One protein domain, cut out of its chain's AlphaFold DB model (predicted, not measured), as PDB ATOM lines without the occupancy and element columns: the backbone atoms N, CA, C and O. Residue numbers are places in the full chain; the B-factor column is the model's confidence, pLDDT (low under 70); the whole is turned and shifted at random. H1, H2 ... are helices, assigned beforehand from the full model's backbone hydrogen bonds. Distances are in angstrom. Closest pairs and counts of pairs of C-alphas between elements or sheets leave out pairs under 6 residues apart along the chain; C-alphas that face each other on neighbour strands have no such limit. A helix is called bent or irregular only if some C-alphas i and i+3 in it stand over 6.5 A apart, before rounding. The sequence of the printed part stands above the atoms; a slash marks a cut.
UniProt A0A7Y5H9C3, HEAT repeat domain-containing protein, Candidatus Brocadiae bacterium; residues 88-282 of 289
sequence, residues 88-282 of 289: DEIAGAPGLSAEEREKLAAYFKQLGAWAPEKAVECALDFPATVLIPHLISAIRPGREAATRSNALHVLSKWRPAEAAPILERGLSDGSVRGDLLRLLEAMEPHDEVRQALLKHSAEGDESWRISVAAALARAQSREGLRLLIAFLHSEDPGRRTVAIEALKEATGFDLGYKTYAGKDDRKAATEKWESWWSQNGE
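Overview. This is residues 88 to 282 of the 289 residues of the protein "HEAT repeat domain-containing protein" of Candidatus Brocadiae bacterium (UniProt A0A7Y5H9C3). A rod-shaped solenoid of helices, the chain winding from H1 at one end to H11 at the other. H4, H6, H8 and H10 form one row and H3, H5, H7 and H9 pack beside it as a second; H1 and H2 lie at a steep tilt to H4 at one end, and H11 packs on H9 at the other. The 195 printed residues include eleven named helices, H1 to H11 in chain order, and no named strand; the class is all helix. The whole is only just loose, close to compact, with a radius of gyration of the C-alphas of 19.7 A and spans of 66 by 32 by 28 A.

Along the chain. H1 covers residues 98 to 111, 19.8 A long, from C-alpha 98 at (-53.464, 32.683, -48.286). H2 covers 116 to 123, H3 128 to 138, H4 145 to 157 over 18.8 A, H5 160 to 171 and H6 177 to 186. H7 covers 191 to 199, H8 206 to 218 over 18.4 A, H9 222 to 231, and H10 237 to 251 over 20.9 A. H11, residues 263 to 280, is the longest at 25.6 A and ends at C-alpha 280 at (-22.883, -9.304, -26.450). H3 is irregular, but only just, with C-alphas 130 and 133 6.53 A apart; H5 is irregular, with C-alphas 162 and 165 7.0 A apart.

Arrangement. H1 touches H4 with residue 111 alone, the closest C-alphas being those of Leu 111 and Thr 147, 5.6 A apart. H2 touches H4 at a steep tilt of 67 degrees, closest at Val 120 and Val 154, C-alphas 5.1 A apart. H3 and H4 form a helical hairpin, closest at Leu 135 and Ala 151, C-alphas 5.2 A apart. H5 touches H7 at a shallow tilt of 16 degrees, the same way, with the C-alphas of Glu 168 and Ala 196 closest, 5.2 A apart. H6 touches H8, closest at Glu 185 and Ala 215, C-alphas 4.7 A apart. H8, H9 and H10 form an up-and-down bundle, each running against the one before. H9 touches H11, closest at Ile 229 and Trp 273, C-alphas 6.7 A apart, while H10 and H11 are apart. Every O i to N i+4 pair is within hydrogen-bond range in H1, H2, H4 and H6 to H11; in H3 it is 5 of 7 and in H5 5 of 8.

Size, cuts and confidence. The C-alphas of Ala 98 and Asp 264 are the two farthest apart, 66.5 A. The printed part has no cut. H10 to H11 is a long link of 11 residues. Residues 88 to 95 are under 70 in pLDDT.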
ATOM      1  N   ASP A  88     -44.011  23.876 -56.890       50.94
ATOM      2  CA  ASP A  88     -44.852  24.652 -57.802       50.94
ATOM      3  C   ASP A  88     -46.363  24.467 -57.503       50.94
ATOM      4  O   ASP A  88     -47.190  25.276 -57.923       50.94
ATOM      5  N   GLU A  89     -46.728  23.480 -56.671       58.12
ATOM      6  CA  GLU A  89     -48.079  23.251 -56.130       58.12
ATOM      7  C   GLU A  89     -48.310  23.912 -54.752       58.12
ATOM      8  O   GLU A  89     -49.387  23.753 -54.167       58.12
ATOM      9  N   ILE A  90     -47.362  24.712 -54.231       54.56
ATOM     10  CA  ILE A  90     -47.514  25.489 -52.974       54.56
ATOM     11  C   ILE A  90     -48.810  26.325 -52.980       54.56
ATOM     12  O   ILE A  90     -49.454  26.509 -51.945       54.56
ATOM     13  N   ALA A  91     -49.248  26.773 -54.160       44.62
ATOM     14  CA  ALA A  91     -50.476  27.538 -54.341       44.62
ATOM     15  C   ALA A  91     -51.774  26.731 -54.129       44.62
ATOM     16  O   ALA A  91     -52.837  27.346 -54.063       44.62
ATOM     17  N   GLY A  92     -51.721  25.396 -54.010       44.12
ATOM     18  CA  GLY A  92     -52.888  24.506 -53.950       44.12
ATOM     19  C   GLY A  92     -53.016  23.645 -52.689       44.12
ATOM     20  O   GLY A  92     -54.046  22.995 -52.518       44.12
ATOM     21  N   ALA A  93     -52.025  23.643 -51.791       52.72
ATOM     22  CA  ALA A  93     -52.006  22.751 -50.630       52.72
ATOM     23  C   ALA A  93     -53.241  22.959 -49.710       52.72
ATOM     24  O   ALA A  93     -53.443  24.060 -49.172       52.72
ATOM     25  N   PRO A  94     -54.114  21.943 -49.545       53.28
ATOM     26  CA  PRO A  94     -55.347  22.073 -48.773       53.28
ATOM     27  C   PRO A  94     -55.034  22.331 -47.292       53.28
ATOM     28  O   PRO A  94     -54.209  21.641 -46.701       53.28
ATOM     29  N   GLY A  95     -55.697  23.327 -46.697       66.31
ATOM     30  CA  GLY A  95     -55.581  23.650 -45.267       66.31
ATOM     31  C   GLY A  95     -54.686  24.841 -44.902       66.31
ATOM     32  O   GLY A  95     -54.713  25.247 -43.747       66.31
ATOM     33  N   LEU A  96     -53.952  25.431 -45.852       73.25
ATOM     34  CA  LEU A  96     -53.166  26.656 -45.628       73.25
ATOM     35  C   LEU A  96     -53.957  27.916 -45.987       73.25
ATOM     36  O   LEU A  96     -54.561  27.978 -47.064       73.25
ATOM     37  N   SER A  97     -53.892  28.934 -45.131       83.50
ATOM     38  CA  SER A  97     -54.383  30.280 -45.434       83.50
ATOM     39  C   SER A  97     -53.575  30.934 -46.564       83.50
ATOM     40  O   SER A  97     -52.441  30.547 -46.855       83.50
ATOM     41  N   ALA A  98     -54.150  31.948 -47.219       81.75
ATOM     42  CA  ALA A  98     -53.464  32.683 -48.286       81.75
ATOM     43  C   ALA A  98     -52.146  33.319 -47.800       81.75
ATOM     44  O   ALA A  98     -51.146  33.276 -48.512       81.75
ATOM     45  N   GLU A  99     -52.134  33.832 -46.567       83.88
ATOM     46  CA  GLU A  99     -50.950  34.427 -45.944       83.88
ATOM     47  C   GLU A  99     -49.846  33.385 -45.699       83.88
ATOM     48  O   GLU A  99     -48.679  33.630 -46.004       83.88
ATOM     49  N   GLU A 100     -50.193  32.196 -45.198       83.25
ATOM     50  CA  GLU A 100     -49.218  31.118 -44.991       83.25
ATOM     51  C   GLU A 100     -48.627  30.625 -46.316       83.25
ATOM     52  O   GLU A 100     -47.426  30.370 -46.389       83.25
ATOM     53  N   ARG A 101     -49.439  30.544 -47.379       82.94
ATOM     54  CA  ARG A 101     -48.959  30.192 -48.726       82.94
ATOM     55  C   ARG A 101     -47.974  31.225 -49.259       82.94
ATOM     56  O   ARG A 101     -46.941  30.848 -49.807       82.94
ATOM     57  N   GLU A 102     -48.268  32.512 -49.084       86.38
ATOM     58  CA  GLU A 102     -47.381  33.593 -49.513       86.38
ATOM     59  C   GLU A 102     -46.051  33.566 -48.747       86.38
ATOM     60  O   GLU A 102     -44.984  33.610 -49.363       86.38
ATOM     61  N   LYS A 103     -46.097  33.397 -47.418       88.81
ATOM     62  CA  LYS A 103     -44.893  33.254 -46.582       88.81
ATOM     63  C   LYS A 103     -44.053  32.046 -46.989       88.81
ATOM     64  O   LYS A 103     -42.834  32.157 -47.109       88.81
ATOM     65  N   LEU A 104     -44.691  30.905 -47.245       87.00
ATOM     66  CA  LEU A 104     -44.011  29.677 -47.648       87.00
ATOM     67  C   LEU A 104     -43.374  29.806 -49.038       87.00
ATOM     68  O   LEU A 104     -42.223  29.419 -49.236       87.00
ATOM     69  N   ALA A 105     -44.080  30.416 -49.992       86.88
ATOM     70  CA  ALA A 105     -43.533  30.711 -51.313       86.88
ATOM     71  C   ALA A 105     -42.327  31.665 -51.224       86.88
ATOM     72  O   ALA A 105     -41.304  31.437 -51.874       86.88
ATOM     73  N   ALA A 106     -42.411  32.700 -50.382       88.50
ATOM     74  CA  ALA A 106     -41.303  33.618 -50.134       88.50
ATOM     75  C   ALA A 106     -40.092  32.906 -49.506       88.50
ATOM     76  O   ALA A 106     -38.961  33.149 -49.933       88.50
ATOM     77  N   TYR A 107     -40.328  31.994 -48.558       91.69
ATOM     78  CA  TYR A 107     -39.295  31.147 -47.960       91.69
ATOM     79  C   TYR A 107     -38.565  30.320 -49.029       91.69
ATOM     80  O   TYR A 107     -37.348  30.429 -49.167       91.69
ATOM     81  N   PHE A 108     -39.286  29.559 -49.859       88.69
ATOM     82  CA  PHE A 108     -38.657  28.700 -50.873       88.69
ATOM     83  C   PHE A 108     -37.973  29.476 -51.998       88.69
ATOM     84  O   PHE A 108     -36.951  29.022 -52.513       88.69
ATOM     85  N   LYS A 109     -38.468  30.673 -52.336       88.44
ATOM     86  CA  LYS A 109     -37.801  31.575 -53.284       88.44
ATOM     87  C   LYS A 109     -36.417  32.011 -52.796       88.44
ATOM     88  O   LYS A 109     -35.534  32.259 -53.610       88.44
ATOM     89  N   GLN A 110     -36.240  32.128 -51.483       91.50
ATOM     90  CA  GLN A 110     -34.996  32.581 -50.861       91.50
ATOM     91  C   GLN A 110     -34.125  31.434 -50.336       91.50
ATOM     92  O   GLN A 110     -32.949  31.650 -50.044       91.50
ATOM     93  N   LEU A 111     -34.670  30.217 -50.243       90.56
ATOM     94  CA  LEU A 111     -34.018  29.074 -49.609       90.56
ATOM     95  C   LEU A 111     -32.623  28.794 -50.176       90.56
ATOM     96  O   LEU A 111     -31.717  28.525 -49.401       90.56
ATOM     97  N   GLY A 112     -32.422  28.890 -51.493       84.56
ATOM     98  CA  GLY A 112     -31.107  28.690 -52.116       84.56
ATOM     99  C   GLY A 112     -30.113  29.841 -51.902       84.56
ATOM    100  O   GLY A 112     -28.909  29.627 -51.983       84.56
ATOM    101  N   ALA A 113     -30.595  31.046 -51.597       89.50
ATOM    102  CA  ALA A 113     -29.764  32.240 -51.420       89.50
ATOM    103  C   ALA A 113     -29.310  32.457 -49.966       89.50
ATOM    104  O   ALA A 113     -28.430  33.279 -49.703       89.50
ATOM    105  N   TRP A 114     -29.926  31.767 -49.006       92.06
ATOM    106  CA  TRP A 114     -29.610  31.924 -47.591       92.06
ATOM    107  C   TRP A 114     -28.403  31.105 -47.144       92.06
ATOM    108  O   TRP A 114     -28.120  30.022 -47.655       92.06
ATOM    109  N   ALA A 115     -27.736  31.615 -46.107       89.81
ATOM    110  CA  ALA A 115     -26.866  30.793 -45.280       89.81
ATOM    111  C   ALA A 115     -27.696  29.688 -44.585       89.81
ATOM    112  O   ALA A 115     -28.854  29.950 -44.228       89.81
ATOM    113  N   PRO A 116     -27.138  28.484 -44.367       85.75
ATOM    114  CA  PRO A 116     -27.876  27.358 -43.793       85.75
ATOM    115  C   PRO A 116     -28.530  27.666 -42.439       85.75
ATOM    116  O   PRO A 116     -29.665  27.261 -42.196       85.75
ATOM    117  N   GLU A 117     -27.862  28.439 -41.582       86.44
ATOM    118  CA  GLU A 117     -28.356  28.810 -40.252       86.44
ATOM    119  C   GLU A 117     -29.615  29.673 -40.347       86.44
ATOM    120  O   GLU A 117     -30.587  29.443 -39.633       86.44
ATOM    121  N   LYS A 118     -29.627  30.618 -41.294       90.44
ATOM    122  CA  LYS A 118     -30.790  31.466 -41.559       90.44
ATOM    123  C   LYS A 118     -31.950  30.659 -42.138       90.44
ATOM    124  O   LYS A 118     -33.098  30.910 -41.791       90.44
ATOM    125  N   ALA A 119     -31.664  29.682 -43.001       89.56
ATOM    126  CA  ALA A 119     -32.697  28.788 -43.516       89.56
ATOM    127  C   ALA A 119     -33.370  28.002 -42.379       89.56
ATOM    128  O   ALA A 119     -34.592  27.900 -42.356       89.56
ATOM    129  N   VAL A 120     -32.592  27.511 -41.407       87.62
ATOM    130  CA  VAL A 120     -33.128  26.838 -40.212       87.62
ATOM    131  C   VAL A 120     -33.925  27.804 -39.342       87.62
ATOM    132  O   VAL A 120     -35.026  27.458 -38.933       87.62
ATOM    133  N   GLU A 121     -33.403  29.000 -39.073       89.62
ATOM    134  CA  GLU A 121     -34.093  30.020 -38.276       89.62
ATOM    135  C   GLU A 121     -35.469  30.347 -38.868       89.62
ATOM    136  O   GLU A 121     -36.478  30.213 -38.182       89.62
ATOM    137  N   CYS A 122     -35.533  30.662 -40.164       89.12
ATOM    138  CA  CYS A 122     -36.792  30.951 -40.849       89.12
ATOM    139  C   CYS A 122     -37.709  29.721 -40.972       89.12
ATOM    140  O   CYS A 122     -38.922  29.872 -41.097       89.12
ATOM    141  N   ALA A 123     -37.167  28.500 -40.944       88.88
ATOM    142  CA  ALA A 123     -37.967  27.277 -40.963       88.88
ATOM    143  C   ALA A 123     -38.783  27.084 -39.674       88.88
ATOM    144  O   ALA A 123     -39.833  26.443 -39.706       88.88
ATOM    145  N   LEU A 124     -38.326  27.643 -38.545       86.69
ATOM    146  CA  LEU A 124     -39.010  27.528 -37.253       86.69
ATOM    147  C   LEU A 124     -40.372  28.232 -37.218       86.69
ATOM    148  O   LEU A 124     -41.195  27.886 -36.370       86.69
ATOM    149  N   ASP A 125     -40.626  29.153 -38.149       88.62
ATOM    150  CA  ASP A 125     -41.891  29.886 -38.260       88.62
ATOM    151  C   ASP A 125     -43.032  29.043 -38.853       88.62
ATOM    152  O   ASP A 125     -44.189  29.469 -38.850       88.62
ATOM    153  N   PHE A 126     -42.737  27.841 -39.359       85.88
ATOM    154  CA  PHE A 126     -43.716  26.975 -40.010       85.88
ATOM    155  C   PHE A 126     -44.023  25.721 -39.177       85.88
ATOM    156  O   PHE A 126     -43.136  25.166 -38.533       85.88
ATOM    157  N   PRO A 127     -45.255  25.187 -39.212       83.81
ATOM    158  CA  PRO A 127     -45.534  23.848 -38.691       83.81
ATOM    159  C   PRO A 127     -44.816  22.753 -39.502       83.81
ATOM    160  O   PRO A 127     -44.761  22.823 -40.734       83.81
ATOM    161  N   ALA A 128     -44.334  21.689 -38.847       80.38
ATOM    162  CA  ALA A 128     -43.665  20.556 -39.510       80.38
ATOM    163  C   ALA A 128     -44.520  19.881 -40.586       80.38
ATOM    164  O   ALA A 128     -44.040  19.555 -41.672       80.38
ATOM    165  N   THR A 129     -45.816  19.737 -40.317       78.94
ATOM    166  CA  THR A 129     -46.789  19.168 -41.257       78.94
ATOM    167  C   THR A 129     -46.901  19.959 -42.558       78.94
ATOM    168  O   THR A 129     -47.266  19.380 -43.579       78.94
ATOM    169  N   VAL A 130     -46.564  21.250 -42.526       83.25
ATOM    170  CA  VAL A 130     -46.592  22.156 -43.676       83.25
ATOM    171  C   VAL A 130     -45.246  22.155 -44.384       83.25
ATOM    172  O   VAL A 130     -45.178  21.860 -45.570       83.25
ATOM    173  N   LEU A 131     -44.157  22.464 -43.681       87.06
ATOM    174  CA  LEU A 131     -42.877  22.738 -44.336       87.06
ATOM    175  C   LEU A 131     -42.135  21.465 -44.780       87.06
ATOM    176  O   LEU A 131     -41.509  21.479 -45.839       87.06
ATOM    177  N   ILE A 132     -42.209  20.353 -44.034       83.81
ATOM    178  CA  ILE A 132     -41.421  19.144 -44.348       83.81
ATOM    179  C   ILE A 132     -41.767  18.547 -45.717       83.81
ATOM    180  O   ILE A 132     -40.830  18.267 -46.467       83.81
ATOM    181  N   PRO A 133     -43.047  18.377 -46.111       82.62
ATOM    182  CA  PRO A 133     -43.376  17.909 -47.457       82.62
ATOM    183  C   PRO A 133     -42.728  18.768 -48.552       82.62
ATOM    184  O   PRO A 133     -42.159  18.234 -49.504       82.62
ATOM    185  N   HIS A 134     -42.720  20.091 -48.386       85.62
ATOM    186  CA  HIS A 134     -42.109  20.988 -49.364       85.62
ATOM    187  C   HIS A 134     -40.578  20.950 -49.338       85.62
ATOM    188  O   HIS A 134     -39.962  21.032 -50.395       85.62
ATOM    189  N   LEU A 135     -39.944  20.746 -48.179       87.88
ATOM    190  CA  LEU A 135     -38.500  20.497 -48.106       87.88
ATOM    191  C   LEU A 135     -38.121  19.175 -48.793       87.88
ATOM    192  O   LEU A 135     -37.124  19.131 -49.506       87.88
ATOM    193  N   ILE A 136     -38.931  18.117 -48.656       83.31
ATOM    194  CA  ILE A 136     -38.725  16.854 -49.391       83.31
ATOM    195  C   ILE A 136     -38.907  17.060 -50.903       83.31
ATOM    196  O   ILE A 136     -38.191  16.476 -51.714       83.31
ATOM    197  N   SER A 137     -39.831  17.923 -51.310       84.19
ATOM    198  CA  SER A 137     -39.957  18.318 -52.714       84.19
ATOM    199  C   SER A 137     -38.733  19.120 -53.196       84.19
ATOM    200  O   SER A 137     -38.217  18.891 -54.291       84.19
ATOM    201  N   ALA A 138     -38.187  19.989 -52.338       86.06
ATOM    202  CA  ALA A 138     -37.021  20.827 -52.618       86.06
ATOM    203  C   ALA A 138     -35.731  20.043 -52.871       86.06
ATOM    204  O   ALA A 138     -34.859  20.542 -53.579       86.06
ATOM    205  N   ILE A 139     -35.599  18.837 -52.310       86.19
ATOM    206  CA  ILE A 139     -34.418  17.979 -52.492       86.19
ATOM    207  C   ILE A 139     -34.458  17.164 -53.791       86.19
ATOM    208  O   ILE A 139     -33.466  16.523 -54.128       86.19
ATOM    209  N   ARG A 140     -35.561  17.196 -54.555       84.12
ATOM    210  CA  ARG A 140     -35.683  16.433 -55.804       84.12
ATOM    211  C   ARG A 140     -34.627  16.834 -56.849       84.12
ATOM    212  O   ARG A 140     -34.270  18.015 -56.966       84.12
ATOM    213  N   PRO A 141     -34.155  15.877 -57.674       73.62
ATOM    214  CA  PRO A 141     -33.304  16.180 -58.821       73.62
ATOM    215  C   PRO A 141     -33.967  17.201 -59.758       73.62
ATOM    216  O   PRO A 141     -35.153  17.093 -60.051       73.62
ATOM    217  N   GLY A 142     -33.198  18.181 -60.240       77.00
ATOM    218  CA  GLY A 142     -33.690  19.269 -61.101       77.00
ATOM    219  C   GLY A 142     -33.880  20.611 -60.388       77.00
ATOM    220  O   GLY A 142     -33.894  21.646 -61.047       77.00
ATOM    221  N   ARG A 143     -33.934  20.630 -59.049       81.62
ATOM    222  CA  ARG A 143     -33.872  21.873 -58.260       81.62
ATOM    223  C   ARG A 143     -32.440  22.407 -58.177       81.62
ATOM    224  O   ARG A 143     -31.485  21.657 -58.374       81.62
ATOM    225  N   GLU A 144     -32.273  23.690 -57.866       81.88
ATOM    226  CA  GLU A 144     -30.954  24.305 -57.682       81.88
ATOM    227  C   GLU A 144     -30.154  23.604 -56.568       81.88
ATOM    228  O   GLU A 144     -30.705  23.233 -55.531       81.88
ATOM    229  N   ALA A 145     -28.845  23.415 -56.769       78.81
ATOM    230  CA  ALA A 145     -27.997  22.693 -55.819       78.81
ATOM    231  C   ALA A 145     -27.988  23.328 -54.417       78.81
ATOM    232  O   ALA A 145     -28.050  22.596 -53.428       78.81
ATOM    233  N   ALA A 146     -27.970  24.662 -54.335       77.75
ATOM    234  CA  ALA A 146     -28.027  25.390 -53.072       77.75
ATOM    235  C   ALA A 146     -29.357  25.148 -52.336       77.75
ATOM    236  O   ALA A 146     -29.356  24.814 -51.155       77.75
ATOM    237  N   THR A 147     -30.483  25.190 -53.055       86.69
ATOM    238  CA  THR A 147     -31.817  24.881 -52.515       86.69
ATOM    239  C   THR A 147     -31.899  23.459 -51.972       86.69
ATOM    240  O   THR A 147     -32.368  23.266 -50.854       86.69
ATOM    241  N   ARG A 148     -31.388  22.463 -52.713       85.31
ATOM    242  CA  ARG A 148     -31.344  21.071 -52.230       85.31
ATOM    243  C   ARG A 148     -30.497  20.948 -50.964       85.31
ATOM    244  O   ARG A 148     -30.916  20.313 -50.003       85.31
ATOM    245  N   SER A 149     -29.315  21.568 -50.963       80.25
ATOM    246  CA  SER A 149     -28.392  21.541 -49.826       80.25
ATOM    247  C   SER A 149     -29.020  22.158 -48.576       80.25
ATOM    248  O   SER A 149     -28.994  21.546 -47.510       80.25
ATOM    249  N   ASN A 150     -29.636  23.335 -48.704       85.69
ATOM    250  CA  ASN A 150     -30.290  24.002 -47.584       85.69
ATOM    251  C   ASN A 150     -31.540  23.249 -47.122       85.69
ATOM    252  O   ASN A 150     -31.764  23.144 -45.921       85.69
ATOM    253  N   ALA A 151     -32.310  22.646 -48.031       89.19
ATOM    254  CA  ALA A 151     -33.444  21.813 -47.648       89.19
ATOM    255  C   ALA A 151     -33.019  20.588 -46.821       89.19
ATOM    256  O   ALA A 151     -33.610  20.324 -45.775       89.19
ATOM    257  N   LEU A 152     -31.954  19.888 -47.233       84.81
ATOM    258  CA  LEU A 152     -31.365  18.802 -46.442       84.81
ATOM    259  C   LEU A 152     -30.860  19.311 -45.089       84.81
ATOM    260  O   LEU A 152     -31.124  18.689 -44.062       84.81
ATOM    261  N   HIS A 153     -30.173  20.454 -45.065       84.44
ATOM    262  CA  HIS A 153     -29.665  21.028 -43.823       84.44
ATOM    263  C   HIS A 153     -30.793  21.336 -42.832       84.44
ATOM    264  O   HIS A 153     -30.712  20.933 -41.671       84.44
ATOM    265  N   VAL A 154     -31.873  21.967 -43.300       89.44
ATOM    266  CA  VAL A 154     -33.057  22.247 -42.481       89.44
ATOM    267  C   VAL A 154     -33.653  20.949 -41.951       89.44
ATOM    268  O   VAL A 154     -33.789  20.808 -40.739       89.44
ATOM    269  N   LEU A 155     -33.902  19.955 -42.810       87.12
ATOM    270  CA  LEU A 155     -34.428  18.655 -42.375       87.12
ATOM    271  C   LEU A 155     -33.536  17.966 -41.324       87.12
ATOM    272  O   LEU A 155     -34.059  17.309 -40.430       87.12
ATOM    273  N   SER A 156     -32.210  18.146 -41.381       81.50
ATOM    274  CA  SER A 156     -31.273  17.529 -40.421       81.50
ATOM    275  C   SER A 156     -31.389  18.098 -39.008       81.50
ATOM    276  O   SER A 156     -31.132  17.402 -38.025       81.50
ATOM    277  N   LYS A 157     -31.735  19.385 -38.900       82.81
ATOM    278  CA  LYS A 157     -31.790  20.126 -37.633       82.81
ATOM    279  C   LYS A 157     -33.197  20.216 -37.070       82.81
ATOM    280  O   LYS A 157     -33.370  20.598 -35.912       82.81
ATOM    281  N   TRP A 158     -34.201  19.890 -37.873       77.38
ATOM    282  CA  TRP A 158     -35.572  20.232 -37.564       77.38
ATOM    283  C   TRP A 158     -36.361  19.054 -36.996       77.38
ATOM    284  O   TRP A 158     -36.587  18.056 -37.671       77.38
ATOM    285  N   ARG A 159     -36.754  19.199 -35.722       75.81
ATOM    286  CA  ARG A 159     -37.701  18.366 -34.949       75.81
ATOM    287  C   ARG A 159     -37.857  16.918 -35.463       75.81
ATOM    288  O   ARG A 159     -38.891  16.584 -36.045       75.81
ATOM    289  N   PRO A 160     -36.871  16.037 -35.206       73.44
ATOM    290  CA  PRO A 160     -36.818  14.697 -35.797       73.44
ATOM    291  C   PRO A 160     -38.068  13.837 -35.553       73.44
ATOM    292  O   PRO A 160     -38.489  13.114 -36.454       73.44
ATOM    293  N   ALA A 161     -38.700  13.956 -34.381       75.56
ATOM    294  CA  ALA A 161     -39.947  13.257 -34.056       75.56
ATOM    295  C   ALA A 161     -41.112  13.645 -34.988       75.56
ATOM    296  O   ALA A 161     -41.841  12.781 -35.473       75.56
ATOM    297  N   GLU A 162     -41.268  14.941 -35.279       73.75
ATOM    298  CA  GLU A 162     -42.308  15.449 -36.185       73.75
ATOM    299  C   GLU A 162     -41.968  15.140 -37.653       73.75
ATOM    300  O   GLU A 162     -42.859  14.926 -38.479       73.75
ATOM    301  N   ALA A 163     -40.674  15.075 -37.976       72.81
ATOM    302  CA  ALA A 163     -40.183  14.798 -39.316       72.81
ATOM    303  C   ALA A 163     -40.277  13.326 -39.721       72.81
ATOM    304  O   ALA A 163     -40.531  13.032 -40.890       72.81
ATOM    305  N   ALA A 164     -40.104  12.398 -38.780       78.31
ATOM    306  CA  ALA A 164     -39.949  10.978 -39.077       78.31
ATOM    307  C   ALA A 164     -41.078  10.362 -39.934       78.31
ATOM    308  O   ALA A 164     -40.742   9.720 -40.930       78.31
ATOM    309  N   PRO A 165     -42.386  10.592 -39.677       75.06
ATOM    310  CA  PRO A 165     -43.452  10.035 -40.523       75.06
ATOM    311  C   PRO A 165     -43.422  10.560 -41.964       75.06
ATOM    312  O   PRO A 165     -43.906   9.920 -42.899       75.06
ATOM    313  N   ILE A 166     -42.891  11.766 -42.161       71.88
ATOM    314  CA  ILE A 166     -42.828  12.420 -43.467       71.88
ATOM    315  C   ILE A 166     -41.551  11.988 -44.203       71.88
ATOM    316  O   ILE A 166     -41.609  11.693 -45.396       71.88
ATOM    317  N   LEU A 167     -40.435  11.847 -43.482       78.19
ATOM    318  CA  LEU A 167     -39.185  11.278 -43.991       78.19
ATOM    319  C   LEU A 167     -39.361   9.812 -44.412       78.19
ATOM    320  O   LEU A 167     -38.874   9.442 -45.473       78.19
ATOM    321  N   GLU A 168     -40.118   9.011 -43.653       82.94
ATOM    322  CA  GLU A 168     -40.496   7.634 -44.020       82.94
ATOM    323  C   GLU A 168     -41.150   7.587 -45.409       82.94
ATOM    324  O   GLU A 168     -40.721   6.844 -46.290       82.94
ATOM    325  N   ARG A 169     -42.134   8.462 -45.660       79.38
ATOM    326  CA  ARG A 169     -42.765   8.565 -46.987       79.38
ATOM    327  C   ARG A 169     -41.758   8.945 -48.075       79.38
ATOM    328  O   ARG A 169     -41.822   8.404 -49.175       79.38
ATOM    329  N   GLY A 170     -40.812   9.830 -47.769       79.75
ATOM    330  CA  GLY A 170     -39.733  10.200 -48.686       79.75
ATOM    331  C   GLY A 170     -38.744   9.063 -48.979       79.75
ATOM    332  O   GLY A 170     -38.263   8.962 -50.104       79.75
ATOM    333  N   LEU A 171     -38.474   8.161 -48.028       83.44
ATOM    334  CA  LEU A 171     -37.612   6.984 -48.249       83.44
ATOM    335  C   LEU A 171     -38.205   6.000 -49.269       83.44
ATOM    336  O   LEU A 171     -37.464   5.260 -49.919       83.44
ATOM    337  N   SER A 172     -39.525   6.039 -49.458       81.31
ATOM    338  CA  SER A 172     -40.228   5.272 -50.493       81.31
ATOM    339  C   SER A 172     -40.085   5.892 -51.893       81.31
ATOM    340  O   SER A 172     -40.304   5.216 -52.900       81.31
ATOM    341  N   ASP A 173     -39.707   7.170 -51.988       78.81
ATOM    342  CA  ASP A 173     -39.532   7.890 -53.250       78.81
ATOM    343  C   ASP A 173     -38.103   7.696 -53.784       78.81
ATOM    344  O   ASP A 173     -37.129   8.286 -53.311       78.81
ATOM    345  N   GLY A 174     -37.978   6.877 -54.833       74.94
ATOM    346  CA  GLY A 174     -36.703   6.552 -55.477       74.94
ATOM    347  C   GLY A 174     -35.886   7.756 -55.958       74.94
ATOM    348  O   GLY A 174     -34.673   7.621 -56.121       74.94
ATOM    349  N   SER A 175     -36.516   8.919 -56.167       73.06
ATOM    350  CA  SER A 175     -35.834  10.138 -56.614       73.06
ATOM    351  C   SER A 175     -35.068  10.862 -55.505       73.06
ATOM    352  O   SER A 175     -34.106  11.562 -55.810       73.06
ATOM    353  N   VAL A 176     -35.462  10.672 -54.241       78.25
ATOM    354  CA  VAL A 176     -34.912  11.396 -53.079       78.25
ATOM    355  C   VAL A 176     -34.407  10.474 -51.972       78.25
ATOM    356  O   VAL A 176     -33.654  10.916 -51.106       78.25
ATOM    357  N   ARG A 177     -34.749   9.177 -52.007       85.06
ATOM    358  CA  ARG A 177     -34.399   8.212 -50.952       85.06
ATOM    359  C   ARG A 177     -32.909   8.168 -50.608       85.06
ATOM    360  O   ARG A 177     -32.565   7.984 -49.449       85.06
ATOM    361  N   GLY A 178     -32.017   8.353 -51.587       80.25
ATOM    362  CA  GLY A 178     -30.565   8.347 -51.359       80.25
ATOM    363  C   GLY A 178     -30.054   9.606 -50.650       80.25
ATOM    364  O   GLY A 178     -29.141   9.527 -49.832       80.25
ATOM    365  N   ASP A 179     -30.657  10.761 -50.929       80.12
ATOM    366  CA  ASP A 179     -30.346  12.016 -50.236       80.12
ATOM    367  C   ASP A 179     -30.892  11.995 -48.809       80.12
ATOM    368  O   ASP A 179     -30.181  12.344 -47.868       80.12
ATOM    369  N   LEU A 180     -32.115  11.489 -48.643       83.56
ATOM    370  CA  LEU A 180     -32.726  11.289 -47.334       83.56
ATOM    371  C   LEU A 180     -31.965  10.266 -46.494       83.56
ATOM    372  O   LEU A 180     -31.799  10.471 -45.301       83.56
ATOM    373  N   LEU A 181     -31.445   9.193 -47.084       86.06
ATOM    374  CA  LEU A 181     -30.656   8.228 -46.328       86.06
ATOM    375  C   LEU A 181     -29.356   8.847 -45.800       86.06
ATOM    376  O   LEU A 181     -29.062   8.724 -44.615       86.06
ATOM    377  N   ARG A 182     -28.624   9.585 -46.645       82.31
ATOM    378  CA  ARG A 182     -27.416  10.321 -46.228       82.31
ATOM    379  C   ARG A 182     -27.710  11.355 -45.148       82.31
ATOM    380  O   ARG A 182     -26.906  11.548 -44.242       82.31
ATOM    381  N   LEU A 183     -28.862  12.011 -45.249       84.62
ATOM    382  CA  LEU A 183     -29.355  12.912 -44.222       84.62
ATOM    383  C   LEU A 183     -29.553  12.174 -42.893       84.62
ATOM    384  O   LEU A 183     -28.991  12.590 -41.887       84.62
ATOM    385  N   LEU A 184     -30.307  11.072 -42.898       83.88
ATOM    386  CA  LEU A 184     -30.594  10.282 -41.699       83.88
ATOM    387  C   LEU A 184     -29.323   9.686 -41.076       83.88
ATOM    388  O   LEU A 184     -29.235   9.595 -39.856       83.88
ATOM    389  N   GLU A 185     -28.323   9.329 -41.886       79.56
ATOM    390  CA  GLU A 185     -27.000   8.899 -41.410       79.56
ATOM    391  C   GLU A 185     -26.247   9.987 -40.635       79.56
ATOM    392  O   GLU A 185     -25.453   9.664 -39.752       79.56
ATOM    393  N   ALA A 186     -26.466  11.257 -40.983       78.88
ATOM    394  CA  ALA A 186     -25.815  12.409 -40.364       78.88
ATOM    395  C   ALA A 186     -26.602  12.984 -39.173       78.88
ATOM    396  O   ALA A 186     -26.100  13.870 -38.479       78.88
ATOM    397  N   MET A 187     -27.835  12.523 -38.953       80.62
ATOM    398  CA  MET A 187     -28.674  12.965 -37.844       80.62
ATOM    399  C   MET A 187     -28.284  12.272 -36.536       80.62
ATOM    400  O   MET A 187     -27.796  11.142 -36.520       80.62
ATOM    401  N   GLU A 188     -28.546  12.958 -35.423       80.75
ATOM    402  CA  GLU A 188     -28.433  12.356 -34.095       80.75
ATOM    403  C   GLU A 188     -29.378  11.147 -33.962       80.75
ATOM    404  O   GLU A 188     -30.491  11.172 -34.507       80.75
ATOM    405  N   PRO A 189     -28.977  10.093 -33.226       81.69
ATOM    406  CA  PRO A 189     -29.811   8.920 -33.003       81.69
ATOM    407  C   PRO A 189     -31.178   9.287 -32.415       81.69
ATOM    408  O   PRO A 189     -31.271   9.828 -31.315       81.69
ATOM    409  N   HIS A 190     -32.245   8.942 -33.134       83.44
ATOM    410  CA  HIS A 190     -33.625   9.178 -32.713       83.44
ATOM    411  C   HIS A 190     -34.472   7.927 -32.960       83.44
ATOM    412  O   HIS A 190     -34.338   7.269 -33.997       83.44
ATOM    413  N   ASP A 191     -35.348   7.588 -32.019       86.31
ATOM    414  CA  ASP A 191     -36.132   6.348 -32.041       86.31
ATOM    415  C   ASP A 191     -37.031   6.260 -33.279       86.31
ATOM    416  O   ASP A 191     -37.071   5.241 -33.962       86.31
ATOM    417  N   GLU A 192     -37.692   7.353 -33.623       84.75
ATOM    418  CA  GLU A 192     -38.606   7.477 -34.751       84.75
ATOM    419  C   GLU A 192     -37.863   7.356 -36.089       84.75
ATOM    420  O   GLU A 192     -38.352   6.695 -37.005       84.75
ATOM    421  N   VAL A 193     -36.643   7.899 -36.182       83.88
ATOM    422  CA  VAL A 193     -35.759   7.702 -37.344       83.88
ATOM    423  C   VAL A 193     -35.358   6.232 -37.464       83.88
ATOM    424  O   VAL A 193     -35.432   5.666 -38.555       83.88
ATOM    425  N   ARG A 194     -34.992   5.578 -36.349       90.19
ATOM    426  CA  ARG A 194     -34.709   4.133 -36.351       90.19
ATOM    427  C   ARG A 194     -35.910   3.334 -36.843       90.19
ATOM    428  O   ARG A 194     -35.735   2.447 -37.671       90.19
ATOM    429  N   GLN A 195     -37.113   3.634 -36.351       89.00
ATOM    430  CA  GLN A 195     -38.331   2.929 -36.756       89.00
ATOM    431  C   GLN A 195     -38.637   3.121 -38.246       89.00
ATOM    432  O   GLN A 195     -38.962   2.151 -38.927       89.00
ATOM    433  N   ALA A 196     -38.465   4.337 -38.774       86.19
ATOM    434  CA  ALA A 196     -38.618   4.604 -40.203       86.19
ATOM    435  C   ALA A 196     -37.614   3.792 -41.044       86.19
ATOM    436  O   ALA A 196     -38.001   3.112 -41.992       86.19
ATOM    437  N   LEU A 197     -36.332   3.785 -40.663       90.62
ATOM    438  CA  LEU A 197     -35.299   3.002 -41.351       90.62
ATOM    439  C   LEU A 197     -35.554   1.487 -41.267       90.62
ATOM    440  O   LEU A 197     -35.337   0.774 -42.246       90.62
ATOM    441  N   LEU A 198     -36.045   0.986 -40.127       91.19
ATOM    442  CA  LEU A 198     -36.353  -0.437 -39.937       91.19
ATOM    443  C   LEU A 198     -37.399  -0.937 -40.935       91.19
ATOM    444  O   LEU A 198     -37.226  -2.024 -41.492       91.19
ATOM    445  N   LYS A 199     -38.431  -0.135 -41.217       89.38
ATOM    446  CA  LYS A 199     -39.477  -0.474 -42.195       89.38
ATOM    447  C   LYS A 199     -38.919  -0.672 -43.607       89.38
ATOM    448  O   LYS A 199     -39.385  -1.550 -44.321       89.38
ATOM    449  N   HIS A 200     -37.870   0.065 -43.970       87.12
ATOM    450  CA  HIS A 200     -37.242  -0.000 -45.294       87.12
ATOM    451  C   HIS A 200     -36.022  -0.934 -45.365       87.12
ATOM    452  O   HIS A 200     -35.400  -1.053 -46.424       87.12
ATOM    453  N   SER A 201     -35.667  -1.612 -44.269       87.56
ATOM    454  CA  SER A 201     -34.438  -2.419 -44.179       87.56
ATOM    455  C   SER A 201     -34.457  -3.688 -45.041       87.56
ATOM    456  O   SER A 201     -33.403  -4.160 -45.469       87.56
ATOM    457  N   ALA A 202     -35.646  -4.214 -45.347       85.31
ATOM    458  CA  ALA A 202     -35.838  -5.391 -46.196       85.31
ATOM    459  C   ALA A 202     -36.162  -5.050 -47.663       85.31
ATOM    460  O   ALA A 202     -36.195  -5.940 -48.517       85.31
ATOM    461  N   GLU A 203     -36.421  -3.782 -47.971       84.81
ATOM    462  CA  GLU A 203     -36.844  -3.345 -49.298       84.81
ATOM    463  C   GLU A 203     -35.645  -3.123 -50.229       84.81
ATOM    464  O   GLU A 203     -34.494  -3.129 -49.802       84.81
ATOM    465  N   GLY A 204     -35.900  -2.949 -51.527       82.38
ATOM    466  CA  GLY A 204     -34.871  -2.572 -52.500       82.38
ATOM    467  C   GLY A 204     -33.788  -3.625 -52.769       82.38
ATOM    468  O   GLY A 204     -33.880  -4.787 -52.360       82.38
ATOM    469  N   ASP A 205     -32.772  -3.195 -53.519       87.94
ATOM    470  CA  ASP A 205     -31.584  -3.983 -53.847       87.94
ATOM    471  C   ASP A 205     -30.593  -4.063 -52.669       87.94
ATOM    472  O   ASP A 205     -30.711  -3.359 -51.667       87.94
ATOM    473  N   GLU A 206     -29.595  -4.938 -52.775       88.44
ATOM    474  CA  GLU A 206     -28.605  -5.137 -51.709       88.44
ATOM    475  C   GLU A 206     -27.778  -3.877 -51.395       88.44
ATOM    476  O   GLU A 206     -27.349  -3.717 -50.253       88.44
ATOM    477  N   SER A 207     -27.578  -2.974 -52.363       88.00
ATOM    478  CA  SER A 207     -26.856  -1.711 -52.152       88.00
ATOM    479  C   SER A 207     -27.680  -0.729 -51.315       88.00
ATOM    480  O   SER A 207     -27.149  -0.051 -50.433       88.00
ATOM    481  N   TRP A 208     -28.992  -0.684 -51.535       89.62
ATOM    482  CA  TRP A 208     -29.919   0.033 -50.666       89.62
ATOM    483  C   TRP A 208     -29.929  -0.566 -49.258       89.62
ATOM    484  O   TRP A 208     -29.721   0.154 -48.283       89.62
ATOM    485  N   ARG A 209     -30.091  -1.888 -49.140       93.38
ATOM    486  CA  ARG A 209     -30.188  -2.573 -47.841       93.38
ATOM    487  C   ARG A 209     -28.953  -2.379 -46.970       93.38
ATOM    488  O   ARG A 209     -29.097  -2.150 -45.772       93.38
ATOM    489  N   ILE A 210     -27.748  -2.435 -47.543       93.94
ATOM    490  CA  ILE A 210     -26.527  -2.192 -46.765       93.94
ATOM    491  C   ILE A 210     -26.413  -0.737 -46.310       93.94
ATOM    492  O   ILE A 210     -25.980  -0.480 -45.189       93.94
ATOM    493  N   SER A 211     -26.861   0.208 -47.136       91.62
ATOM    494  CA  SER A 211     -26.877   1.622 -46.765       91.62
ATOM    495  C   SER A 211     -27.876   1.864 -45.622       91.62
ATOM    496  O   SER A 211     -27.546   2.511 -44.633       91.62
ATOM    497  N   VAL A 212     -29.062   1.243 -45.676       93.69
ATOM    498  CA  VAL A 212     -30.034   1.279 -44.567       93.69
ATOM    499  C   VAL A 212     -29.474   0.618 -43.304       93.69
ATOM    500  O   VAL A 212     -29.649   1.151 -42.211       93.69
ATOM    501  N   ALA A 213     -28.758  -0.504 -43.424       95.25
ATOM    502  CA  ALA A 213     -28.107  -1.155 -42.289       95.25
ATOM    503  C   ALA A 213     -27.043  -0.254 -41.631       95.25
ATOM    504  O   ALA A 213     -26.983  -0.168 -40.402       95.25
ATOM    505  N   ALA A 214     -26.250   0.463 -42.435       93.50
ATOM    506  CA  ALA A 214     -25.262   1.423 -41.946       93.50
ATOM    507  C   ALA A 214     -25.933   2.609 -41.236       93.50
ATOM    508  O   ALA A 214     -25.544   2.957 -40.118       93.50
ATOM    509  N   ALA A 215     -26.991   3.170 -41.827       91.88
ATOM    510  CA  ALA A 215     -27.791   4.225 -41.210       91.88
ATOM    511  C   ALA A 215     -28.417   3.779 -39.883       91.88
ATOM    512  O   ALA A 215     -28.338   4.498 -38.889       91.88
ATOM    513  N   LEU A 216     -28.963   2.562 -39.824       93.88
ATOM    514  CA  LEU A 216     -29.490   1.972 -38.594       93.88
ATOM    515  C   LEU A 216     -28.412   1.852 -37.513       93.88
ATOM    516  O   LEU A 216     -28.674   2.200 -36.363       93.88
ATOM    517  N   ALA A 217     -27.208   1.389 -37.855       93.12
ATOM    518  CA  ALA A 217     -26.114   1.269 -36.895       93.12
ATOM    519  C   ALA A 217     -25.660   2.638 -36.356       93.12
ATOM    520  O   ALA A 217     -25.440   2.768 -35.150       93.12
ATOM    521  N   ARG A 218     -25.589   3.671 -37.210       88.88
ATOM    522  CA  ARG A 218     -25.298   5.056 -36.790       88.88
ATOM    523  C   ARG A 218     -26.399   5.643 -35.917       88.88
ATOM    524  O   ARG A 218     -26.099   6.253 -34.898       88.88
ATOM    525  N   ALA A 219     -27.657   5.339 -36.229       88.81
ATOM    526  CA  ALA A 219     -28.809   5.655 -35.390       88.81
ATOM    527  C   ALA A 219     -28.894   4.791 -34.110       88.81
ATOM    528  O   ALA A 219     -29.916   4.804 -33.419       88.81
ATOM    529  N   GLN A 220     -27.834   4.045 -33.773       91.44
ATOM    530  CA  GLN A 220     -27.721   3.197 -32.584       91.44
ATOM    531  C   GLN A 220     -28.768   2.073 -32.525       91.44
ATOM    532  O   GLN A 220     -29.259   1.693 -31.462       91.44
ATOM    533  N   SER A 221     -29.122   1.516 -33.684       93.06
ATOM    534  CA  SER A 221     -29.968   0.328 -33.786       93.06
ATOM    535  C   SER A 221     -29.131  -0.947 -33.769       93.06
ATOM    536  O   SER A 221     -28.283  -1.177 -34.636       93.06
ATOM    537  N   ARG A 222     -29.435  -1.834 -32.817       94.50
ATOM    538  CA  ARG A 222     -28.882  -3.197 -32.742       94.50
ATOM    539  C   ARG A 222     -29.181  -4.018 -33.991       94.50
ATOM    540  O   ARG A 222     -28.338  -4.785 -34.442       94.50
ATOM    541  N   GLU A 223     -30.352  -3.810 -34.580       94.94
ATOM    542  CA  GLU A 223     -30.728  -4.483 -35.819       94.94
ATOM    543  C   GLU A 223     -29.830  -4.048 -36.985       94.94
ATOM    544  O   GLU A 223     -29.456  -4.877 -37.808       94.94
ATOM    545  N   GLY A 224     -29.384  -2.785 -36.999       95.31
ATOM    546  CA  GLY A 224     -28.373  -2.313 -37.949       95.31
ATOM    547  C   GLY A 224     -27.079  -3.118 -37.856       95.31
ATOM    548  O   GLY A 224     -26.582  -3.597 -38.871       95.31
ATOM    549  N   LEU A 225     -26.575  -3.364 -36.639       96.56
ATOM    550  CA  LEU A 225     -25.386  -4.201 -36.426       96.56
ATOM    551  C   LEU A 225     -25.599  -5.636 -36.921       96.56
ATOM    552  O   LEU A 225     -24.750  -6.169 -37.633       96.56
ATOM    553  N   ARG A 226     -26.749  -6.244 -36.603       96.56
ATOM    554  CA  ARG A 226     -27.098  -7.600 -37.055       96.56
ATOM    555  C   ARG A 226     -27.110  -7.706 -38.583       96.56
ATOM    556  O   ARG A 226     -26.560  -8.657 -39.138       96.56
ATOM    557  N   LEU A 227     -27.696  -6.719 -39.260       96.50
ATOM    558  CA  LEU A 227     -27.736  -6.651 -40.721       96.50
ATOM    559  C   LEU A 227     -26.338  -6.459 -41.324       96.50
ATOM    560  O   LEU A 227     -25.988  -7.147 -42.282       96.50
ATOM    561  N   LEU A 228     -25.510  -5.579 -40.754       97.75
ATOM    562  CA  LEU A 228     -24.137  -5.365 -41.225       97.75
ATOM    563  C   LEU A 228     -23.273  -6.626 -41.080       97.75
ATOM    564  O   LEU A 228     -22.511  -6.938 -41.993       97.75
ATOM    565  N   ILE A 229     -23.425  -7.389 -39.990       97.75
ATOM    566  CA  ILE A 229     -22.736  -8.680 -39.819       97.75
ATOM    567  C   ILE A 229     -23.128  -9.649 -40.940       97.75
ATOM    568  O   ILE A 229     -22.254 -10.285 -41.526       97.75
ATOM    569  N   ALA A 230     -24.410  -9.710 -41.315       96.75
ATOM    570  CA  ALA A 230     -24.845 -10.538 -42.439       96.75
ATOM    571  C   ALA A 230     -24.189 -10.112 -43.770       96.75
ATOM    572  O   ALA A 230     -23.801 -10.965 -44.572       96.75
ATOM    573  N   PHE A 231     -23.982  -8.808 -43.995       97.19
ATOM    574  CA  PHE A 231     -23.303  -8.298 -45.194       97.19
ATOM    575  C   PHE A 231     -21.807  -8.646 -45.280       97.19
ATOM    576  O   PHE A 231     -21.244  -8.591 -46.377       97.19
ATOM    577  N   LEU A 232     -21.165  -9.090 -44.193       97.25
ATOM    578  CA  LEU A 232     -19.790  -9.609 -44.241       97.25
ATOM    579  C   LEU A 232     -19.672 -10.913 -45.049       97.25
ATOM    580  O   LEU A 232     -18.574 -11.256 -45.495       97.25
ATOM    581  N   HIS A 233     -20.783 -11.617 -45.287       95.44
ATOM    582  CA  HIS A 233     -20.843 -12.788 -46.172       95.44
ATOM    583  C   HIS A 233     -21.062 -12.435 -47.650       95.44
ATOM    584  O   HIS A 233     -21.074 -13.331 -48.490       95.44
ATOM    585  N   SER A 234     -21.247 -11.156 -47.999       95.00
ATOM    586  CA  SER A 234     -21.511 -10.768 -49.389       95.00
ATOM    587  C   SER A 234     -20.338 -11.131 -50.303       95.00
ATOM    588  O   SER A 234     -19.179 -10.897 -49.960       95.00
ATOM    589  N   GLU A 235     -20.613 -11.648 -51.500       92.75
ATOM    590  CA  GLU A 235     -19.565 -11.907 -52.500       92.75
ATOM    591  C   GLU A 235     -19.003 -10.599 -53.094       92.75
ATOM    592  O   GLU A 235     -17.848 -10.562 -53.528       92.75
ATOM    593  N   ASP A 236     -19.750  -9.495 -53.001       93.56
ATOM    594  CA  ASP A 236     -19.317  -8.159 -53.417       93.56
ATOM    595  C   ASP A 236     -18.334  -7.538 -52.395       93.56
ATOM    596  O   ASP A 236     -18.723  -7.254 -51.254       93.56
ATOM    597  N   PRO A 237     -17.063  -7.279 -52.773       93.44
ATOM    598  CA  PRO A 237     -16.092  -6.627 -51.897       93.44
ATOM    599  C   PRO A 237     -16.514  -5.230 -51.436       93.44
ATOM    600  O   PRO A 237     -16.225  -4.871 -50.298       93.44
ATOM    601  N   GLY A 238     -17.203  -4.456 -52.278       93.50
ATOM    602  CA  GLY A 238     -17.653  -3.109 -51.932       93.50
ATOM    603  C   GLY A 238     -18.626  -3.132 -50.758       93.50
ATOM    604  O   GLY A 238     -18.477  -2.371 -49.803       93.50
ATOM    605  N   ARG A 239     -19.559  -4.088 -50.764       94.75
ATOM    606  CA  ARG A 239     -20.506  -4.273 -49.659       94.75
ATOM    607  C   ARG A 239     -19.809  -4.732 -48.387       94.75
ATOM    608  O   ARG A 239     -20.076  -4.196 -47.319       94.75
ATOM    609  N   ARG A 240     -18.854  -5.659 -48.483       96.62
ATOM    610  CA  ARG A 240     -18.070  -6.073 -47.309       96.62
ATOM    611  C   ARG A 240     -17.304  -4.904 -46.688       96.62
ATOM    612  O   ARG A 240     -17.270  -4.810 -45.467       96.62
ATOM    613  N   THR A 241     -16.734  -4.012 -47.506       96.31
ATOM    614  CA  THR A 241     -16.044  -2.799 -47.031       96.31
ATOM    615  C   THR A 241     -16.993  -1.888 -46.261       96.31
ATOM    616  O   THR A 241     -16.708  -1.562 -45.112       96.31
ATOM    617  N   VAL A 242     -18.148  -1.545 -46.839       94.81
ATOM    618  CA  VAL A 242     -19.144  -0.697 -46.161       94.81
ATOM    619  C   VAL A 242     -19.593  -1.332 -44.843       94.81
ATOM    620  O   VAL A 242     -19.669  -0.653 -43.820       94.81
ATOM    621  N   ALA A 243     -19.839  -2.646 -44.845       97.06
ATOM    622  CA  ALA A 243     -20.262  -3.373 -43.657       97.06
ATOM    623  C   ALA A 243     -19.226  -3.302 -42.528       97.06
ATOM    624  O   ALA A 243     -19.569  -2.951 -41.399       97.06
ATOM    625  N   ILE A 244     -17.957  -3.606 -42.823       97.44
ATOM    626  CA  ILE A 244     -16.918  -3.618 -41.791       97.44
ATOM    627  C   ILE A 244     -16.576  -2.214 -41.289       97.44
ATOM    628  O   ILE A 244     -16.330  -2.040 -40.097       97.44
ATOM    629  N   GLU A 245     -16.580  -1.206 -42.161       95.56
ATOM    630  CA  GLU A 245     -16.346   0.182 -41.759       95.56
ATOM    631  C   GLU A 245     -17.453   0.674 -40.825       95.56
ATOM    632  O   GLU A 245     -17.150   1.181 -39.745       95.56
ATOM    633  N   ALA A 246     -18.720   0.427 -41.169       94.31
ATOM    634  CA  ALA A 246     -19.851   0.791 -40.321       94.31
ATOM    635  C   ALA A 246     -19.853   0.030 -38.979       94.31
ATOM    636  O   ALA A 246     -20.148   0.614 -37.937       94.31
ATOM    637  N   LEU A 247     -19.471  -1.255 -38.966       96.00
ATOM    638  CA  LEU A 247     -19.328  -2.032 -37.726       96.00
ATOM    639  C   LEU A 247     -18.223  -1.476 -36.824       96.00
ATOM    640  O   LEU A 247     -18.446  -1.297 -35.624       96.00
ATOM    641  N   LYS A 248     -17.052  -1.162 -37.385       95.25
ATOM    642  CA  LYS A 248     -15.944  -0.523 -36.656       95.25
ATOM    643  C   LYS A 248     -16.359   0.817 -36.083       95.25
ATOM    644  O   LYS A 248     -16.093   1.107 -34.922       95.25
ATOM    645  N   GLU A 249     -17.032   1.610 -36.901       92.69
ATOM    646  CA  GLU A 249     -17.510   2.934 -36.552       92.69
ATOM    647  C   GLU A 249     -18.519   2.893 -35.389       92.69
ATOM    648  O   GLU A 249     -18.416   3.693 -34.458       92.69
ATOM    649  N   ALA A 250     -19.473   1.959 -35.423       92.38
ATOM    650  CA  ALA A 250     -20.541   1.860 -34.432       92.38
ATOM    651  C   ALA A 250     -20.116   1.144 -33.137       92.38
ATOM    652  O   ALA A 250     -20.621   1.459 -32.057       92.38
ATOM    653  N   THR A 251     -19.200   0.174 -33.230       93.75
ATOM    654  CA  THR A 251     -18.814  -0.680 -32.092       93.75
ATOM    655  C   THR A 251     -17.446  -0.347 -31.499       93.75
ATOM    656  O   THR A 251     -17.194  -0.633 -30.328       93.75
ATOM    657  N   GLY A 252     -16.555   0.264 -32.283       93.50
ATOM    658  CA  GLY A 252     -15.148   0.460 -31.939       93.50
ATOM    659  C   GLY A 252     -14.287  -0.805 -32.050       93.50
ATOM    660  O   GLY A 252     -13.109  -0.756 -31.695       93.50
ATOM    661  N   PHE A 253     -14.839  -1.930 -32.519       93.44
ATOM    662  CA  PHE A 253     -14.117  -3.194 -32.675       93.44
ATOM    663  C   PHE A 253     -13.776  -3.475 -34.143       93.44
ATOM    664  O   PHE A 253     -14.567  -3.214 -35.039       93.44
ATOM    665  N   ASP A 254     -12.596  -4.050 -34.386       90.12
ATOM    666  CA  ASP A 254     -12.164  -4.501 -35.719       90.12
ATOM    667  C   ASP A 254     -12.394  -6.011 -35.916       90.12
ATOM    668  O   ASP A 254     -12.800  -6.474 -36.981       90.12
ATOM    669  N   LEU A 255     -12.111  -6.797 -34.870       93.38
ATOM    670  CA  LEU A 255     -12.088  -8.270 -34.878       93.38
ATOM    671  C   LEU A 255     -11.231  -8.895 -36.007       93.38
ATOM    672  O   LEU A 255     -11.286 -10.102 -36.244       93.38
ATOM    673  N   GLY A 256     -10.370  -8.094 -36.646       91.69
ATOM    674  CA  GLY A 256      -9.374  -8.528 -37.624       91.69
ATOM    675  C   GLY A 256      -9.941  -8.827 -39.011       91.69
ATOM    676  O   GLY A 256      -9.306  -9.556 -39.775       91.69
ATOM    677  N   TYR A 257     -11.122  -8.303 -39.342       93.56
ATOM    678  CA  TYR A 257     -11.749  -8.546 -40.637       93.56
ATOM    679  C   TYR A 257     -11.018  -7.802 -41.765       93.56
ATOM    680  O   TYR A 257     -10.797  -6.592 -41.701       93.56
ATOM    681  N   LYS A 258     -10.669  -8.527 -42.834       92.31
ATOM    682  CA  LYS A 258      -9.977  -7.992 -44.015       92.31
ATOM    683  C   LYS A 258     -10.800  -8.243 -45.278       92.31
ATOM    684  O   LYS A 258     -10.930  -9.383 -45.716       92.31
ATOM    685  N   THR A 259     -11.287  -7.177 -45.915       90.31
ATOM    686  CA  THR A 259     -12.216  -7.256 -47.060       90.31
ATOM    687  C   THR A 259     -11.706  -8.083 -48.247       90.31
ATOM    688  O   THR A 259     -12.489  -8.771 -48.913       90.31
ATOM    689  N   TYR A 260     -10.396  -8.033 -48.500       89.94
ATOM    690  CA  TYR A 260      -9.737  -8.691 -49.632       89.94
ATOM    691  C   TYR A 260      -8.947  -9.950 -49.241       89.94
ATOM    692  O   TYR A 260      -8.213 -10.482 -50.069       89.94
ATOM    693  N   ALA A 261      -9.071 -10.437 -47.999       91.56
ATOM    694  CA  ALA A 261      -8.452 -11.706 -47.607       91.56
ATOM    695  C   ALA A 261      -9.089 -12.898 -48.344       91.56
ATOM    696  O   ALA A 261     -10.140 -12.748 -48.972       91.56
ATOM    697  N   GLY A 262      -8.469 -14.080 -48.266       92.00
ATOM    698  CA  GLY A 262      -9.014 -15.311 -48.847       92.00
ATOM    699  C   GLY A 262     -10.399 -15.658 -48.289       92.00
ATOM    700  O   GLY A 262     -10.784 -15.188 -47.220       92.00
ATOM    701  N   LYS A 263     -11.179 -16.472 -49.015       93.38
ATOM    702  CA  LYS A 263     -12.555 -16.821 -48.612       93.38
ATOM    703  C   LYS A 263     -12.612 -17.432 -47.206       93.38
ATOM    704  O   LYS A 263     -13.471 -17.033 -46.423       93.38
ATOM    705  N   ASP A 264     -11.676 -18.319 -46.885       94.44
ATOM    706  CA  ASP A 264     -11.611 -18.986 -45.580       94.44
ATOM    707  C   ASP A 264     -11.254 -18.008 -44.452       94.44
ATOM    708  O   ASP A 264     -11.911 -18.006 -43.413       94.44
ATOM    709  N   ASP A 265     -10.303 -17.099 -44.688       93.06
ATOM    710  CA  ASP A 265      -9.946 -16.047 -43.728       93.06
ATOM    711  C   ASP A 265     -11.120 -15.100 -43.457       93.06
ATOM    712  O   ASP A 265     -11.389 -14.742 -42.308       93.06
ATOM    713  N   ARG A 266     -11.844 -14.694 -44.514       95.12
ATOM    714  CA  ARG A 266     -13.039 -13.850 -44.375       95.12
ATOM    715  C   ARG A 266     -14.116 -14.570 -43.585       95.12
ATOM    716  O   ARG A 266     -14.685 -13.968 -42.684       95.12
ATOM    717  N   LYS A 267     -14.359 -15.849 -43.884       94.75
ATOM    718  CA  LYS A 267     -15.335 -16.668 -43.166       94.75
ATOM    719  C   LYS A 267     -14.994 -16.753 -41.677       94.75
ATOM    720  O   LYS A 267     -15.838 -16.424 -40.852       94.75
ATOM    721  N   ALA A 268     -13.749 -17.084 -41.339       93.94
ATOM    722  CA  ALA A 268     -13.292 -17.150 -39.952       93.94
ATOM    723  C   ALA A 268     -13.406 -15.794 -39.230       93.94
ATOM    724  O   ALA A 268     -13.720 -15.739 -38.042       93.94
ATOM    725  N   ALA A 269     -13.162 -14.678 -39.924       93.56
ATOM    726  CA  ALA A 269     -13.357 -13.344 -39.358       93.56
ATOM    727  C   ALA A 269     -14.845 -12.985 -39.186       93.56
ATOM    728  O   ALA A 269     -15.198 -12.368 -38.180       93.56
ATOM    729  N   THR A 270     -15.724 -13.384 -40.110       96.00
ATOM    730  CA  THR A 270     -17.177 -13.220 -39.947       96.00
ATOM    731  C   THR A 270     -17.698 -14.034 -38.762       96.00
ATOM    732  O   THR A 270     -18.443 -13.502 -37.947       96.00
ATOM    733  N   GLU A 271     -17.239 -15.277 -38.589       96.75
ATOM    734  CA  GLU A 271     -17.615 -16.136 -37.454       96.75
ATOM    735  C   GLU A 271     -17.234 -15.504 -36.100       96.75
ATOM    736  O   GLU A 271     -17.955 -15.655 -35.110       96.75
ATOM    737  N   LYS A 272     -16.138 -14.729 -36.040       97.50
ATOM    738  CA  LYS A 272     -15.781 -13.940 -34.844       97.50
ATOM    739  C   LYS A 272     -16.791 -12.829 -34.564       97.50
ATOM    740  O   LYS A 272     -17.155 -12.636 -33.406       97.50
ATOM    741  N   TRP A 273     -17.243 -12.115 -35.597       97.62
ATOM    742  CA  TRP A 273     -18.289 -11.094 -35.473       97.62
ATOM    743  C   TRP A 273     -19.619 -11.692 -35.014       97.62
ATOM    744  O   TRP A 273     -20.243 -11.163 -34.097       97.62
ATOM    745  N   GLU A 274     -20.022 -12.820 -35.595       97.69
ATOM    746  CA  GLU A 274     -21.237 -13.545 -35.207       97.69
ATOM    747  C   GLU A 274     -21.157 -14.060 -33.766       97.69
ATOM    748  O   GLU A 274     -22.094 -13.878 -32.990       97.69
ATOM    749  N   SER A 275     -20.016 -14.634 -33.373       97.19
ATOM    750  CA  SER A 275     -19.780 -15.103 -32.000       97.19
ATOM    751  C   SER A 275     -19.825 -13.952 -30.999       97.19
ATOM    752  O   SER A 275     -20.473 -14.054 -29.958       97.19
ATOM    753  N   TRP A 276     -19.176 -12.831 -31.327       96.75
ATOM    754  CA  TRP A 276     -19.236 -11.623 -30.514       96.75
ATOM    755  C   TRP A 276     -20.677 -11.124 -30.370       96.75
ATOM    756  O   TRP A 276     -21.110 -10.836 -29.253       96.75
ATOM    757  N   TRP A 277     -21.442 -11.081 -31.464       97.00
ATOM    758  CA  TRP A 277     -22.840 -10.657 -31.441       97.00
ATOM    759  C   TRP A 277     -23.722 -11.589 -30.611       97.00
ATOM    760  O   TRP A 277     -24.519 -11.115 -29.810       97.00
ATOM    761  N   SER A 278     -23.546 -12.906 -30.724       96.38
ATOM    762  CA  SER A 278     -24.301 -13.871 -29.917       96.38
ATOM    763  C   SER A 278     -24.034 -13.731 -28.416       96.38
ATOM    764  O   SER A 278     -24.906 -14.063 -27.619       96.38
ATOM    765  N   GLN A 279     -22.842 -13.281 -28.023       95.88
ATOM    766  CA  GLN A 279     -22.461 -13.117 -26.617       95.88
ATOM    767  C   GLN A 279     -22.826 -11.737 -26.056       95.88
ATOM    768  O   GLN A 279     -23.091 -11.613 -24.864       95.88
ATOM    769  N   ASN A 280     -22.815 -10.697 -26.897       94.69
ATOM    770  CA  ASN A 280     -22.883  -9.304 -26.450       94.69
ATOM    771  C   ASN A 280     -24.073  -8.524 -27.024       94.69
ATOM    772  O   ASN A 280     -24.395  -7.464 -26.505       94.69
ATOM    773  N   GLY A 281     -24.729  -8.988 -28.087       91.19
ATOM    774  CA  GLY A 281     -25.663  -8.182 -28.880       91.19
ATOM    775  C   GLY A 281     -26.857  -7.639 -28.090       91.19
ATOM    776  O   GLY A 281     -27.239  -6.481 -28.265       91.19
ATOM    777  N   GLU A 282     -27.409  -8.429 -27.166       89.88
ATOM    778  CA  GLU A 282     -28.543  -8.013 -26.328       89.88
ATOM    779  C   GLU A 282     -28.162  -7.021 -25.221       89.88
ATOM    780  O   GLU A 282     -28.984  -6.194 -24.815       89.88
TER     781      GLU A 282